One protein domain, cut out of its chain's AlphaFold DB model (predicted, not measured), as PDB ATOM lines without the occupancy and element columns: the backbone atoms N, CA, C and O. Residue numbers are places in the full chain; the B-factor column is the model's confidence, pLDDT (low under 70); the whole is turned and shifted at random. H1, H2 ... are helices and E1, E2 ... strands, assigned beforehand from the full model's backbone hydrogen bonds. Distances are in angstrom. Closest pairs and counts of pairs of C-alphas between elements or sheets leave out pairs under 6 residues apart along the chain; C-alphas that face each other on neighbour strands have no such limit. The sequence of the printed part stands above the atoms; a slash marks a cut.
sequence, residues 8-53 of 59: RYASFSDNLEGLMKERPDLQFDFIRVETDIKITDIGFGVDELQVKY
ATOM      1  N   ARG A   8      23.073 -38.178  38.971       87.94
ATOM      2  CA  ARG A   8      23.701 -38.699  40.196       87.94
ATOM      3  C   ARG A   8      25.157 -39.112  39.992       87.94
ATOM      4  O   ARG A   8      25.904 -39.186  40.961       87.94
ATOM      5  N   TYR A   9      25.557 -39.390  38.755       89.94
ATOM      6  CA  TYR A   9      26.903 -39.831  38.400       89.94
ATOM      7  C   TYR A   9      27.667 -38.804  37.556       89.94
ATOM      8  O   TYR A   9      28.730 -39.132  37.038       89.94
ATOM      9  N   ALA A  10      27.174 -37.566  37.449       89.00
ATOM     10  CA  ALA A  10      27.759 -36.536  36.588       89.00
ATOM     11  C   ALA A  10      29.241 -36.238  36.893       89.00
ATOM     12  O   ALA A  10      30.006 -35.958  35.980       89.00
ATOM     13  N   SER A  11      29.663 -36.339  38.159       89.06
ATOM     14  CA  SER A  11      31.056 -36.121  38.583       89.06
ATOM     15  C   SER A  11      31.899 -37.396  38.642       89.06
ATOM     16  O   SER A  11      33.072 -37.352  39.009       89.06
ATOM     17  N   PHE A  12      31.320 -38.558  38.330       88.12
ATOM     18  CA  PHE A  12      31.976 -39.839  38.571       88.12
ATOM     19  C   PHE A  12      33.224 -40.024  37.702       88.12
ATOM     20  O   PHE A  12      34.249 -40.469  38.212       88.12
ATOM     21  N   SER A  13      33.149 -39.677  36.413       87.06
ATOM     22  CA  SER A  13      34.265 -39.861  35.475       87.06
ATOM     23  C   SER A  13      35.477 -39.006  35.851       87.06
ATOM     24  O   SER A  13      36.586 -39.526  35.939       87.06
ATOM     25  N   ASP A  14      35.259 -37.726  36.155       90.44
ATOM     26  CA  ASP A  14      36.334 -36.795  36.513       90.44
ATOM     27  C   ASP A  14      37.016 -37.202  37.828       90.44
ATOM     28  O   ASP A  14      38.246 -37.214  37.929       90.44
ATOM     29  N   ASN A  15      36.222 -37.612  38.824       89.94
ATOM     30  CA  ASN A  15      36.741 -38.116  40.097       89.94
ATOM     31  C   ASN A  15      37.561 -39.396  39.904       89.94
ATOM     32  O   ASN A  15      38.604 -39.567  40.535       89.94
ATOM     33  N   LEU A  16      37.100 -40.293  39.029       87.38
ATOM     34  CA  LEU A  16      37.803 -41.528  38.708       87.38
ATOM     35  C   LEU A  16      39.151 -41.245  38.035       87.38
ATOM     36  O   LEU A  16      40.160 -41.836  38.416       87.38
ATOM     37  N   GLU A  17      39.183 -40.325  37.069       89.25
ATOM     38  CA  GLU A  17      40.409 -39.940  36.369       89.25
ATOM     39  C   GLU A  17      41.430 -39.300  37.320       89.25
ATOM     40  O   GLU A  17      42.617 -39.631  37.267       89.25
ATOM     41  N   GLY A  18      40.977 -38.424  38.223       92.44
ATOM     42  CA  GLY A  18      41.821 -37.854  39.275       92.44
ATOM     43  C   GLY A  18      42.432 -38.938  40.163       92.44
ATOM     44  O   GLY A  18      43.647 -38.978  40.352       92.44
ATOM     45  N   LEU A  19      41.605 -39.884  40.614       88.81
ATOM     46  CA  LEU A  19      42.039 -40.992  41.463       88.81
ATOM     47  C   LEU A  19      43.083 -41.883  40.767       88.81
ATOM     48  O   LEU A  19      44.074 -42.264  41.386       88.81
ATOM     49  N   MET A  20      42.903 -42.179  39.475       86.81
ATOM     50  CA  MET A  20      43.862 -42.968  38.690       86.81
ATOM     51  C   MET A  20      45.200 -42.244  38.480       86.81
ATOM     52  O   MET A  20      46.241 -42.897  38.414       86.81
ATOM     53  N   LYS A  21      45.198 -40.906  38.385       89.88
ATOM     54  CA  LYS A  21      46.431 -40.100  38.296       89.88
ATOM     55  C   LYS A  21      47.185 -40.057  39.622       89.88
ATOM     56  O   LYS A  21      48.409 -40.154  39.624       89.88
ATOM     57  N   GLU A  22      46.470 -39.913  40.735       93.31
ATOM     58  CA  GLU A  22      47.065 -39.886  42.077       93.31
ATOM     59  C   GLU A  22      47.578 -41.261  42.514       93.31
ATOM     60  O   GLU A  22      48.580 -41.359  43.225       93.31
ATOM     61  N   ARG A  23      46.894 -42.327  42.088       88.81
ATOM     62  CA  ARG A  23      47.168 -43.716  42.461       88.81
ATOM     63  C   ARG A  23      47.235 -44.596  41.212       88.81
ATOM     64  O   ARG A  23      46.289 -45.325  40.920       88.81
ATOM     65  N   PRO A  24      48.355 -44.574  40.469       84.06
ATOM     66  CA  PRO A  24      48.524 -45.429  39.294       84.06
ATOM     67  C   PRO A  24      48.615 -46.922  39.653       84.06
ATOM     68  O   PRO A  24      48.466 -47.776  38.784       84.06
ATOM     69  N   ASP A  25      48.858 -47.245  40.928       86.00
ATOM     70  CA  ASP A  25      48.852 -48.597  41.493       86.00
ATOM     71  C   ASP A  25      47.442 -49.129  41.800       86.00
ATOM     72  O   ASP A  25      47.293 -50.282  42.209       86.00
ATOM     73  N   LEU A  26      46.405 -48.305  41.628       80.94
ATOM     74  CA  LEU A  26      45.031 -48.671  41.941       80.94
ATOM     75  C   LEU A  26      44.552 -49.802  41.015       80.94
ATOM     76  O   LEU A  26      44.373 -49.617  39.811       80.94
ATOM     77  N   GLN A  27      44.312 -50.983  41.586       71.19
ATOM     78  CA  GLN A  27      43.655 -52.084  40.885       71.19
ATOM     79  C   GLN A  27      42.138 -51.952  40.995       71.19
ATOM     80  O   GLN A  27      41.585 -51.827  42.088       71.19
ATOM     81  N   PHE A  28      41.466 -52.011  39.847       68.38
ATOM     82  CA  PHE A  28      40.016 -52.127  39.787       68.38
ATOM     83  C   PHE A  28      39.615 -53.593  39.845       68.38
ATOM     84  O   PHE A  28      39.822 -54.329  38.883       68.38
ATOM     85  N   ASP A  29      38.975 -53.974  40.945       65.94
ATOM     86  CA  ASP A  29      38.252 -55.232  41.040       65.94
ATOM     87  C   ASP A  29      36.749 -54.975  40.970       65.94
ATOM     88  O   ASP A  29      36.170 -54.220  41.755       65.94
ATOM     89  N   PHE A  30      36.100 -55.635  40.017       63.47
ATOM     90  CA  PHE A  30      34.651 -55.625  39.901       63.47
ATOM     91  C   PHE A  30      34.090 -56.785  40.715       63.47
ATOM     92  O   PHE A  30      34.062 -57.927  40.259       63.47
ATOM     93  N   ILE A  31      33.640 -56.493  41.933       66.88
ATOM     94  CA  ILE A  31      32.926 -57.470  42.754       66.88
ATOM     95  C   ILE A  31      31.422 -57.375  42.503       66.88
ATOM     96  O   ILE A  31      30.834 -56.293  42.495       66.88
ATOM     97  N   ARG A  32      30.778 -58.526  42.302       65.44
ATOM     98  CA  ARG A  32      29.320 -58.614  42.236       65.44
ATOM     99  C   ARG A  32      28.785 -58.934  43.625       65.44
ATOM    100  O   ARG A  32      29.095 -59.983  44.186       65.44
ATOM    101  N   VAL A  33      27.960 -58.044  44.156       68.06
ATOM    102  CA  VAL A  33      27.306 -58.227  45.454       68.06
ATOM    103  C   VAL A  33      25.822 -58.519  45.256       68.06
ATOM    104  O   VAL A  33      25.198 -58.011  44.325       68.06
ATOM    105  N   GLU A  34      25.277 -59.363  46.118       74.00
ATOM    106  CA  GLU A  34      23.842 -59.517  46.329       74.00
ATOM    107  C   GLU A  34      23.521 -58.824  47.650       74.00
ATOM    108  O   GLU A  34      24.292 -58.940  48.604       74.00
ATOM    109  N   THR A  35      22.458 -58.028  47.695       71.88
ATOM    110  CA  THR A  35      22.115 -57.278  48.901       71.88
ATOM    111  C   THR A  35      20.650 -57.462  49.218       71.88
ATOM    112  O   THR A  35      19.794 -57.262  48.353       71.88
ATOM    113  N   ASP A  36      20.387 -57.836  50.462       76.94
ATOM    114  CA  ASP A  36      19.039 -57.873  50.992       76.94
ATOM    115  C   ASP A  36      18.680 -56.475  51.484       76.94
ATOM    116  O   ASP A  36      19.376 -55.862  52.302       76.94
ATOM    117  N   ILE A  37      17.601 -55.942  50.920       79.62
ATOM    118  CA  ILE A  37      17.109 -54.604  51.222       79.62
ATOM    119  C   ILE A  37      15.984 -54.737  52.244       79.62
ATOM    120  O   ILE A  37      14.997 -55.429  51.992       79.62
ATOM    121  N   LYS A  38      16.090 -54.015  53.363       80.00
ATOM    122  CA  LYS A  38      14.995 -53.868  54.327       80.00
ATOM    123  C   LYS A  38      14.340 -52.501  54.221       80.00
ATOM    124  O   LYS A  38      14.993 -51.481  53.988       80.00
ATOM    125  N   ILE A  39      13.030 -52.479  54.433       79.62
ATOM    126  CA  ILE A  39      12.290 -51.233  54.621       79.62
ATOM    127  C   ILE A  39      12.557 -50.756  56.051       79.62
ATOM    128  O   ILE A  39      12.409 -51.508  57.009       79.62
ATOM    129  N   THR A  40      12.979 -49.506  56.171       78.12
ATOM    130  CA  THR A  40      13.233 -48.792  57.424       78.12
ATOM    131  C   THR A  40      12.309 -47.581  57.509       78.12
ATOM    132  O   THR A  40      11.756 -47.144  56.498       78.12
ATOM    133  N   ASP A  41      12.199 -46.984  58.693       78.38
ATOM    134  CA  ASP A  41      11.326 -45.826  58.935       78.38
ATOM    135  C   ASP A  41      11.679 -44.599  58.071       78.38
ATOM    136  O   ASP A  41      10.841 -43.725  57.856       78.38
ATOM    137  N   ILE A  42      12.910 -44.539  57.547       82.19
ATOM    138  CA  ILE A  42      13.418 -43.445  56.702       82.19
ATOM    139  C   ILE A  42      13.561 -43.822  55.216       82.19
ATOM    140  O   ILE A  42      14.016 -42.998  54.425       82.19
ATOM    141  N   GLY A  43      13.191 -45.045  54.814       78.31
ATOM    142  CA  GLY A  43      13.314 -45.526  53.433       78.31
ATOM    143  C   GLY A  43      13.936 -46.917  53.326       78.31
ATOM    144  O   GLY A  43      13.733 -47.766  54.187       78.31
ATOM    145  N   PHE A  44      14.701 -47.176  52.265       75.50
ATOM    146  CA  PHE A  44      15.367 -48.467  52.058       75.50
ATOM    147  C   PHE A  44      16.752 -48.478  52.710       75.50
ATOM    148  O   PHE A  44      17.584 -47.621  52.415       75.50
ATOM    149  N   GLY A  45      16.998 -49.455  53.582       75.19
ATOM    150  CA  GLY A  45      18.300 -49.714  54.188       75.19
ATOM    151  C   GLY A  45      18.879 -51.041  53.706       75.19
ATOM    152  O   GLY A  45      18.140 -51.984  53.430       75.19
ATOM    153  N   VAL A  46      20.205 -51.121  53.621       75.50
ATOM    154  CA  VAL A  46      20.909 -52.395  53.422       75.50
ATOM    155  C   VAL A  46      20.811 -53.195  54.719       75.50
ATOM    156  O   VAL A  46      21.162 -52.676  55.780       75.50
ATOM    157  N   ASP A  47      20.301 -54.423  54.643       73.25
ATOM    158  CA  ASP A  47      20.256 -55.334  55.789       73.25
ATOM    159  C   ASP A  47      21.488 -56.235  55.809       73.25
ATOM    160  O   ASP A  47      22.281 -56.196  56.748       73.25
ATOM    161  N   GLU A  48      21.704 -56.958  54.712       72.69
ATOM    162  CA  GLU A  48      22.852 -57.836  54.523       72.69
ATOM    163  C   GLU A  48      23.505 -57.570  53.162       72.69
ATOM    164  O   GLU A  48      22.837 -57.330  52.149       72.69
ATOM    165  N   LEU A  49      24.839 -57.590  53.141       70.25
ATOM    166  CA  LEU A  49      25.639 -57.458  51.930       70.25
ATOM    167  C   LEU A  49      26.434 -58.746  51.721       70.25
ATOM    168  O   LEU A  49      27.434 -58.995  52.392       70.25
ATOM    169  N   GLN A  50      25.999 -59.555  50.761       72.69
ATOM    170  CA  GLN A  50      26.662 -60.797  50.392       72.69
ATOM    171  C   GLN A  50      27.610 -60.544  49.221       72.69
ATOM    172  O   GLN A  50      27.203 -60.337  48.074       72.69
ATOM    173  N   VAL A  51      28.911 -60.580  49.504       67.00
ATOM    174  CA  VAL A  51      29.944 -60.509  48.468       67.00
ATOM    175  C   VAL A  51      30.073 -61.883  47.830       67.00
ATOM    176  O   VAL A  51      30.667 -62.799  48.400       67.00
ATOM    177  N   LYS A  52      29.521 -62.050  46.628       62.53
ATOM    178  CA  LYS A  52      29.732 -63.271  45.856       62.53
ATOM    179  C   LYS A  52      31.027 -63.100  45.047       62.53
ATOM    180  O   LYS A  52      31.181 -62.162  44.267       62.53
ATOM    181  N   TYR A  53      31.979 -64.016  45.209       60.41
ATOM    182  CA  TYR A  53      33.196 -64.059  44.390       60.41
ATOM    183  C   TYR A  53      32.900 -64.762  43.056       60.41
ATOM    184  O   TYR A  53      33.132 -65.960  42.913       60.41
TER     185      TYR A  53
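What this domain is: This is residues 8 to 53 of the 59 residues of an uncharacterized protein of Bacillus pseudomycoides (UniProt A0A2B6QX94). A long antiparallel hairpin of two strands, E1 and E2, makes one arm of a wide open U, and a single helix, H1, makes the other, with the stretched link of residues 23 to 31 between them. The helix does not fold back onto the hairpin: residues 8 to 19 and 21 to 27 stand free, and the space between the arms is empty. The printed part has 46 residues, with one named helix and two named strands in the order H1, E1, E2; the sheet has the order E1 - E2, and the class is mixed, helices and strands. The whole is extended, with a radius of gyration of the C-alphas of 15.5 A, and flat, spanning 40 by 28 by 12 A.

How they stand to each other: E1, residues 32 to 40, and E2, residues 43 to 52, form a hairpin through a tight link of 2 residues. They are antiparallel neighbours, with 155 degrees between their directions. N 34 and O 50 are 2.9 A apart and N 40 and O 43 are 2.7 A apart, both within hydrogen-bond range. C-alphas 33 and 51 face each other at 4.6 A. E2 bends by 52 degrees at residue 48. H1, residues 12 to 22, is apart from E2. In H1 every O i to N i+4 pair is within hydrogen-bond range.

Where its parts are: E1 begins at C-alpha 32, (29.320, -58.614, 42.236), and is 24.2 A long from first to last C-alpha. E2 is 25.3 A long and ends at C-alpha 52, (29.732, -63.271, 45.856). H1 begins at C-alpha 12, (31.976, -39.839, 38.571), and is 15.5 A long.

The domain as a whole: The two C-alphas farthest apart, those of Pro 24 and Asp 41, are 42.1 A apart. The printed part has no cut. The link from H1 to E1, with 9 residues between them, is short. The mean pLDDT of the printed part is 79.0, and residues 28 to 33 and 51 to 53 are under 70.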